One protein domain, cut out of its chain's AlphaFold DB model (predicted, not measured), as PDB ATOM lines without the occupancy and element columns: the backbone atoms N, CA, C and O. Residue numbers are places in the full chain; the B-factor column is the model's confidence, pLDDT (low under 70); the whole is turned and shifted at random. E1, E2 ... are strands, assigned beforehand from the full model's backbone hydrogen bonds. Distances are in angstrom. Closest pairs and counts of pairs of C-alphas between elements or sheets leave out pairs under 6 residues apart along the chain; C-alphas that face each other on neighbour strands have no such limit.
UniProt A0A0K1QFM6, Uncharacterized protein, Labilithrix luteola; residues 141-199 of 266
ATOM      1  N   ALA A 141     565.531 368.014 383.301       82.12
ATOM      2  CA  ALA A 141     566.657 367.083 383.413       82.12
ATOM      3  C   ALA A 141     566.948 366.344 382.097       82.12
ATOM      4  O   ALA A 141     566.021 365.939 381.399       82.12
ATOM      5  N   ILE A 142     568.234 366.162 381.787       86.75
ATOM      6  CA  ILE A 142     568.773 365.320 380.713       86.75
ATOM      7  C   ILE A 142     569.525 364.174 381.398       86.75
ATOM      8  O   ILE A 142     570.411 364.437 382.205       86.75
ATOM      9  N   GLN A 143     569.178 362.920 381.109       85.19
ATOM     10  CA  GLN A 143     569.694 361.743 381.818       85.19
ATOM     11  C   GLN A 143     570.062 360.619 380.836       85.19
ATOM     12  O   GLN A 143     569.335 360.384 379.871       85.19
ATOM     13  N   SER A 144     571.179 359.929 381.083       87.31
ATOM     14  CA  SER A 144     571.601 358.708 380.385       87.31
ATOM     15  C   SER A 144     570.937 357.457 380.988       87.31
ATOM     16  O   SER A 144     570.360 357.494 382.077       87.31
ATOM     17  N   SER A 145     571.049 356.306 380.316       78.00
ATOM     18  CA  SER A 145     570.538 355.016 380.821       78.00
ATOM     19  C   SER A 145     571.277 354.498 382.051       78.00
ATOM     20  O   SER A 145     570.800 353.595 382.733       78.00
ATOM     21  N   GLU A 146     572.448 355.055 382.336       84.56
ATOM     22  CA  GLU A 146     573.286 354.625 383.445       84.56
ATOM     23  C   GLU A 146     573.072 355.470 384.708       84.56
ATOM     24  O   GLU A 146     573.882 355.417 385.630       84.56
ATOM     25  N   ASN A 147     571.958 356.209 384.781       79.31
ATOM     26  CA  ASN A 147     571.627 357.143 385.866       79.31
ATOM     27  C   ASN A 147     572.609 358.307 386.020       79.31
ATOM     28  O   ASN A 147     572.697 358.916 387.085       79.31
ATOM     29  N   GLU A 148     573.300 358.657 384.942       87.12
ATOM     30  CA  GLU A 148     574.032 359.911 384.867       87.12
ATOM     31  C   GLU A 148     573.055 360.989 384.425       87.12
ATOM     32  O   GLU A 148     572.311 360.789 383.466       87.12
ATOM     33  N   PHE A 149     573.015 362.129 385.098       90.06
ATOM     34  CA  PHE A 149     572.079 363.177 384.726       90.06
ATOM     35  C   PHE A 149     572.620 364.574 384.961       90.06
ATOM     36  O   PHE A 149     573.495 364.809 385.790       90.06
ATOM     37  N   VAL A 150     572.023 365.515 384.238       91.44
ATOM     38  CA  VAL A 150     572.105 366.956 384.444       91.44
ATOM     39  C   VAL A 150     570.686 367.448 384.652       91.44
ATOM     40  O   VAL A 150     569.804 367.151 383.853       91.44
ATOM     41  N   SER A 151     570.439 368.211 385.706       89.88
ATOM     42  CA  SER A 151     569.131 368.785 385.992       89.88
ATOM     43  C   SER A 151     569.235 370.227 386.460       89.88
ATOM     44  O   SER A 151     570.257 370.650 386.992       89.88
ATOM     45  N   VAL A 152     568.165 370.981 386.242       89.81
ATOM     46  CA  VAL A 152     567.979 372.379 386.627       89.81
ATOM     47  C   VAL A 152     566.611 372.505 387.281       89.81
ATOM     48  O   VAL A 152     565.657 371.889 386.817       89.81
ATOM     49  N   GLY A 153     566.487 373.331 388.314       87.69
ATOM     50  CA  GLY A 153     565.230 373.641 388.988       87.69
ATOM     51  C   GLY A 153     565.038 372.871 390.287       87.69
ATOM     52  O   GLY A 153     566.000 372.409 390.893       87.69
ATOM     53  N   THR A 154     563.806 372.807 390.781       82.44
ATOM     54  CA  THR A 154     563.513 372.163 392.072       82.44
ATOM     55  C   THR A 154     563.658 370.640 391.970       82.44
ATOM     56  O   THR A 154     562.951 370.041 391.155       82.44
ATOM     57  N   PRO A 155     564.511 369.993 392.793       69.25
ATOM     58  CA  PRO A 155     564.609 368.542 392.834       69.25
ATOM     59  C   PRO A 155     563.266 367.896 393.152       69.25
ATOM     60  O   PRO A 155     562.470 368.397 393.952       69.25
ATOM     61  N   ARG A 156     563.031 366.731 392.552       60.19
ATOM     62  CA  ARG A 156     561.760 366.015 392.682       60.19
ATOM     63  C   ARG A 156     561.478 365.535 394.105       60.19
ATOM     64  O   ARG A 156     560.322 365.483 394.504       60.19
ATOM     65  N   SER A 157     562.516 365.209 394.871       62.84
ATOM     66  CA  SER A 157     562.416 364.776 396.271       62.84
ATOM     67  C   SER A 157     561.952 365.880 397.230       62.84
ATOM     68  O   SER A 157     561.891 365.649 398.435       62.84
ATOM     69  N   GLY A 158     561.672 367.086 396.725       65.25
ATOM     70  CA  GLY A 158     561.713 368.292 397.537       65.25
ATOM     71  C   GLY A 158     563.169 368.687 397.787       65.25
ATOM     72  O   GLY A 158     564.068 367.846 397.852       65.25
ATOM     73  N   GLY A 159     563.423 369.986 397.844       72.12
ATOM     74  CA  GLY A 159     564.773 370.516 397.972       72.12
ATOM     75  C   GLY A 159     564.886 371.913 397.392       72.12
ATOM     76  O   GLY A 159     563.916 372.478 396.884       72.12
ATOM     77  N   THR A 160     566.084 372.473 397.476       82.62
ATOM     78  CA  THR A 160     566.339 373.814 396.954       82.62
ATOM     79  C   THR A 160     566.491 373.754 395.443       82.62
ATOM     80  O   THR A 160     567.183 372.883 394.926       82.62
ATOM     81  N   SER A 161     565.850 374.679 394.728       89.69
ATOM     82  CA  SER A 161     566.050 374.812 393.287       89.69
ATOM     83  C   SER A 161     567.518 375.072 392.977       89.69
ATOM     84  O   SER A 161     568.159 375.915 393.609       89.69
ATOM     85  N   GLY A 162     568.042 374.358 391.992       90.62
ATOM     86  CA  GLY A 162     569.457 374.432 391.675       90.62
ATOM     87  C   GLY A 162     569.807 373.699 390.398       90.62
ATOM     88  O   GLY A 162     568.932 373.261 389.657       90.62
ATOM     89  N   VAL A 163     571.101 373.578 390.144       93.56
ATOM     90  CA  VAL A 163     571.644 372.725 389.088       93.56
ATOM     91  C   VAL A 163     572.266 371.509 389.751       93.56
ATOM     92  O   VAL A 163     573.016 371.661 390.711       93.56
ATOM     93  N   THR A 164     571.963 370.313 389.263       91.56
ATOM     94  CA  THR A 164     572.580 369.072 389.745       91.56
ATOM     95  C   THR A 164     573.126 368.289 388.571       91.56
ATOM     96  O   THR A 164     572.408 368.054 387.603       91.56
ATOM     97  N   VAL A 165     574.375 367.862 388.686       94.25
ATOM     98  CA  VAL A 165     575.008 366.891 387.801       94.25
ATOM     99  C   VAL A 165     575.380 365.683 388.641       94.25
ATOM    100  O   VAL A 165     575.955 365.843 389.715       94.25
ATOM    101  N   GLN A 166     575.080 364.484 388.169       91.38
ATOM    102  CA  GLN A 166     575.416 363.256 388.874       91.38
ATOM    103  C   GLN A 166     575.863 362.192 387.878       91.38
ATOM    104  O   GLN A 166     575.273 362.051 386.812       91.38
ATOM    105  N   ALA A 167     576.905 361.460 388.241       92.38
ATOM    106  CA  ALA A 167     577.393 360.278 387.558       92.38
ATOM    107  C   ALA A 167     576.858 359.004 388.232       92.38
ATOM    108  O   ALA A 167     576.352 359.022 389.359       92.38
ATOM    109  N   LYS A 168     577.006 357.873 387.541       87.69
ATOM    110  CA  LYS A 168     576.515 356.554 387.969       87.69
ATOM    111  C   LYS A 168     577.012 356.114 389.346       87.69
ATOM    112  O   LYS A 168     576.280 355.485 390.104       87.69
ATOM    113  N   ASP A 169     578.267 356.411 389.654       87.88
ATOM    114  CA  ASP A 169     578.921 356.053 390.916       87.88
ATOM    115  C   ASP A 169     578.471 356.932 392.099       87.88
ATOM    116  O   ASP A 169     578.889 356.710 393.237       87.88
ATOM    117  N   GLY A 170     577.603 357.916 391.840       88.00
ATOM    118  CA  GLY A 170     577.145 358.904 392.803       88.00
ATOM    119  C   GLY A 170     578.046 360.131 392.894       88.00
ATOM    120  O   GLY A 170     577.707 361.041 393.637       88.00
ATOM    121  N   SER A 171     579.163 360.190 392.164       93.12
ATOM    122  CA  SER A 171     579.980 361.400 392.053       93.12
ATOM    123  C   SER A 171     579.213 362.481 391.292       93.12
ATOM    124  O   SER A 171     578.322 362.183 390.498       93.12
ATOM    125  N   GLY A 172     579.535 363.753 391.499       93.81
ATOM    126  CA  GLY A 172     578.810 364.814 390.813       93.81
ATOM    127  C   GLY A 172     579.048 366.202 391.366       93.81
ATOM    128  O   GLY A 172     580.063 366.486 392.003       93.81
ATOM    129  N   GLY A 173     578.087 367.080 391.104       93.31
ATOM    130  CA  GLY A 173     578.099 368.443 391.591       93.31
ATOM    131  C   GLY A 173     576.709 369.034 391.730       93.31
ATOM    132  O   GLY A 173     575.772 368.675 391.019       93.31
ATOM    133  N   VAL A 174     576.580 369.958 392.673       92.81
ATOM    134  CA  VAL A 174     575.332 370.661 392.957       92.81
ATOM    135  C   VAL A 174     575.615 372.149 393.095       92.81
ATOM    136  O   VAL A 174     576.544 372.560 393.789       92.81
ATOM    137  N   VAL A 175     574.778 372.959 392.455       94.44
ATOM    138  CA  VAL A 175     574.721 374.409 392.615       94.44
ATOM    139  C   VAL A 175     573.353 374.758 393.171       94.44
ATOM    140  O   VAL A 175     572.360 374.709 392.450       94.44
ATOM    141  N   GLN A 176     573.284 375.098 394.450       91.81
ATOM    142  CA  GLN A 176     572.024 375.424 395.112       91.81
ATOM    143  C   GLN A 176     572.261 376.391 396.267       91.81
ATOM    144  O   GLN A 176     573.271 376.296 396.958       91.81
ATOM    145  N   ASN A 177     571.325 377.313 396.500       88.69
ATOM    146  CA  ASN A 177     571.350 378.223 397.655       88.69
ATOM    147  C   ASN A 177     572.681 378.989 397.863       88.69
ATOM    148  O   ASN A 177     573.163 379.123 398.985       88.69
ATOM    149  N   GLY A 178     573.326 379.431 396.779       88.69
ATOM    150  CA  GLY A 178     574.626 380.117 396.848       88.69
ATOM    151  C   GLY A 178     575.817 379.207 397.176       88.69
ATOM    152  O   GLY A 178     576.914 379.707 397.412       88.69
ATOM    153  N   VAL A 179     575.621 377.889 397.180       92.94
ATOM    154  CA  VAL A 179     576.667 376.888 397.388       92.94
ATOM    155  C   VAL A 179     576.937 376.161 396.079       92.94
ATOM    156  O   VAL A 179     576.014 375.680 395.422       92.94
ATOM    157  N   VAL A 180     578.215 376.056 395.726       96.06
ATOM    158  CA  VAL A 180     578.705 375.219 394.628       96.06
ATOM    159  C   VAL A 180     579.491 374.081 395.249       96.06
ATOM    160  O   VAL A 180     580.422 374.323 396.011       96.06
ATOM    161  N   SER A 181     579.114 372.843 394.961       94.50
ATOM    162  CA  SER A 181     579.784 371.656 395.487       94.50
ATOM    163  C   SER A 181     580.101 370.688 394.368       94.50
ATOM    164  O   SER A 181     579.247 370.433 393.527       94.50
ATOM    165  N   TRP A 182     581.297 370.120 394.406       95.75
ATOM    166  CA  TRP A 182     581.716 368.990 393.587       95.75
ATOM    167  C   TRP A 182     582.207 367.892 394.508       95.75
ATOM    168  O   TRP A 182     582.933 368.167 395.463       95.75
ATOM    169  N   PHE A 183     581.808 366.656 394.244       94.44
ATOM    170  CA  PHE A 183     582.144 365.546 395.112       94.44
ATOM    171  C   PHE A 183     582.384 364.256 394.342       94.44
ATOM    172  O   PHE A 183     581.755 363.981 393.323       94.44
ATOM    173  N   VAL A 184     583.303 363.459 394.876       94.19
ATOM    174  CA  VAL A 184     583.551 362.084 394.448       94.19
ATOM    175  C   VAL A 184     582.927 361.163 395.481       94.19
ATOM    176  O   VAL A 184     583.234 361.283 396.675       94.19
ATOM    177  N   ALA A 185     582.060 360.261 395.037       89.81
ATOM    178  CA  ALA A 185     581.390 359.311 395.906       89.81
ATOM    179  C   ALA A 185     582.060 357.931 395.873       89.81
ATOM    180  O   ALA A 185     582.695 357.529 394.902       89.81
ATOM    181  N   SER A 186     581.918 357.184 396.964       84.69
ATOM    182  CA  SER A 186     582.257 355.762 397.013       84.69
ATOM    183  C   SER A 186     581.376 355.075 398.050       84.69
ATOM    184  O   SER A 186     581.250 355.557 399.178       84.69
ATOM    185  N   GLY A 187     580.733 353.967 397.675       75.81
ATOM    186  CA  GLY A 187     579.822 353.239 398.565       75.81
ATOM    187  C   GLY A 187     578.621 354.065 399.045       75.81
ATOM    188  O   GLY A 187     578.143 353.834 400.148       75.81
ATOM    189  N   GLY A 188     578.172 355.050 398.255       67.62
ATOM    190  CA  GLY A 188     577.043 355.930 398.592       67.62
ATOM    191  C   GLY A 188     577.394 357.174 399.417       67.62
ATOM    192  O   GLY A 188     576.529 358.020 399.617       67.62
ATOM    193  N   ASP A 189     578.651 357.333 399.840       78.12
ATOM    194  CA  ASP A 189     579.115 358.505 400.588       78.12
ATOM    195  C   ASP A 189     579.987 359.421 399.729       78.12
ATOM    196  O   ASP A 189     580.906 358.938 399.063       78.12
ATOM    197  N   ALA A 190     579.833 360.740 399.877       80.31
ATOM    198  CA  ALA A 190     580.839 361.696 399.417       80.31
ATOM    199  C   ALA A 190     582.159 361.486 400.189       80.31
ATOM    200  O   ALA A 190     582.217 361.634 401.413       80.31
ATOM    201  N   LYS A 191     583.223 361.102 399.474       86.31
ATOM    202  CA  LYS A 191     584.560 360.866 400.040       86.31
ATOM    203  C   LYS A 191     585.455 362.076 399.896       86.31
ATOM    204  O   LYS A 191     586.151 362.422 400.843       86.31
ATOM    205  N   SER A 192     585.410 362.722 398.742       91.56
ATOM    206  CA  SER A 192     586.139 363.959 398.499       91.56
ATOM    207  C   SER A 192     585.147 365.027 398.096       91.56
ATOM    208  O   SER A 192     584.294 364.761 397.255       91.56
ATOM    209  N   VAL A 193     585.242 366.209 398.693       93.00
ATOM    210  CA  VAL A 193     584.343 367.332 398.424       93.00
ATOM    211  C   VAL A 193     585.165 368.592 398.237       93.00
ATOM    212  O   VAL A 193     586.048 368.887 399.039       93.00
ATOM    213  N   ILE A 194     584.841 369.347 397.199       95.00
ATOM    214  CA  ILE A 194     585.198 370.753 397.075       95.00
ATOM    215  C   ILE A 194     583.897 371.529 397.175       95.00
ATOM    216  O   ILE A 194     583.001 371.344 396.352       95.00
ATOM    217  N   GLN A 195     583.786 372.387 398.177       95.00
ATOM    218  CA  GLN A 195     582.614 373.214 398.403       95.00
ATOM    219  C   GLN A 195     583.020 374.678 398.436       95.00
ATOM    220  O   GLN A 195     583.990 375.069 399.076       95.00
ATOM    221  N   MET A 196     582.244 375.507 397.758       96.44
ATOM    222  CA  MET A 196     582.423 376.947 397.729       96.44
ATOM    223  C   MET A 196     581.133 377.616 398.168       96.44
ATOM    224  O   MET A 196     580.034 377.218 397.781       96.44
ATOM    225  N   THR A 197     581.290 378.657 398.969       92.81
ATOM    226  CA  THR A 197     580.219 379.520 399.463       92.81
ATOM    227  C   THR A 197     580.660 380.977 399.299       92.81
ATOM    228  O   THR A 197     581.846 381.222 399.062       92.81
ATOM    229  N   PRO A 198     579.779 381.969 399.508       89.94
ATOM    230  CA  PRO A 198     580.179 383.377 399.448       89.94
ATOM    231  C   PRO A 198     581.283 383.748 400.447       89.94
ATOM    232  O   PRO A 198     582.005 384.716 400.241       89.94
ATOM    233  N   ASN A 199     581.421 382.977 401.529       89.19
ATOM    234  CA  ASN A 199     582.313 383.297 402.640       89.19
ATOM    235  C   ASN A 199     583.583 382.439 402.664       89.19
ATOM    236  O   ASN A 199     584.404 382.600 403.566       89.19
TER     237      ASN A 199
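Overview. This is residues 141 to 199 of the 266 residues of an uncharacterized protein of Labilithrix luteola (UniProt A0A0K1QFM6). A single twisted sheet of six strands side by side in chain order makes the domain, zigzagging from E1 at one edge to E6 at the other. The link between E2 and E3 and the end where E5 turns into E6 rise out of this sheet towards the same side, and no named helix covers either face. The printed part has 59 residues, with strands E1 to E6 in an all strand class; the sheet's order is E1 E2 E3 E4 E5 E6, all antiparallel. The whole is compact, with a radius of gyration of the C-alphas of 11.6 A and spans of 37 by 25 by 16 A.

Arrangement. The sheet is a meander, each strand the antiparallel neighbour of the one before: E1, residues 141 to 143; E2, 149 to 153; E3, 162 to 166; E4, 172 to 176; E5, 179 to 186; and E6, 189 to 197. Inner strands E3 and E4 form a hairpin at 175 degrees, with N 165 and O 173 within hydrogen-bond range at 2.8 A. In the hairpin of E4 and E5, at 155 degrees, N 174 and O 181 are 2.8 A apart. E5 and edge strand E6 form a hairpin at 166 degrees, with N 182 and O 194 at 2.9 A; E6 bends by 77 degrees at residue 192. On the other side of E3, E2 forms a hairpin with it at 171 degrees, with N 151 and O 164 at 2.7 A. E2 and edge strand E1 form a hairpin at 174 degrees, with N 142 and O 150 at 2.8 A. E1 and E6 are apart.

Along the chain. E1 begins at C-alpha 141 (566.657, 367.083, 383.413). E5 measures 21.9 A from first to last C-alpha, and E6 21.1 A, ending at C-alpha 197 (580.219, 379.520, 399.463).

Size, cuts and confidence. The C-alphas farthest apart, of Ser 145 and Asn 199, are 37.6 A apart. The printed part has no cut and no long link; the link from E2 to E3, 8 residues, is short and the others are tight. The model's confidence is under 70 at residues 155 to 158 and 188.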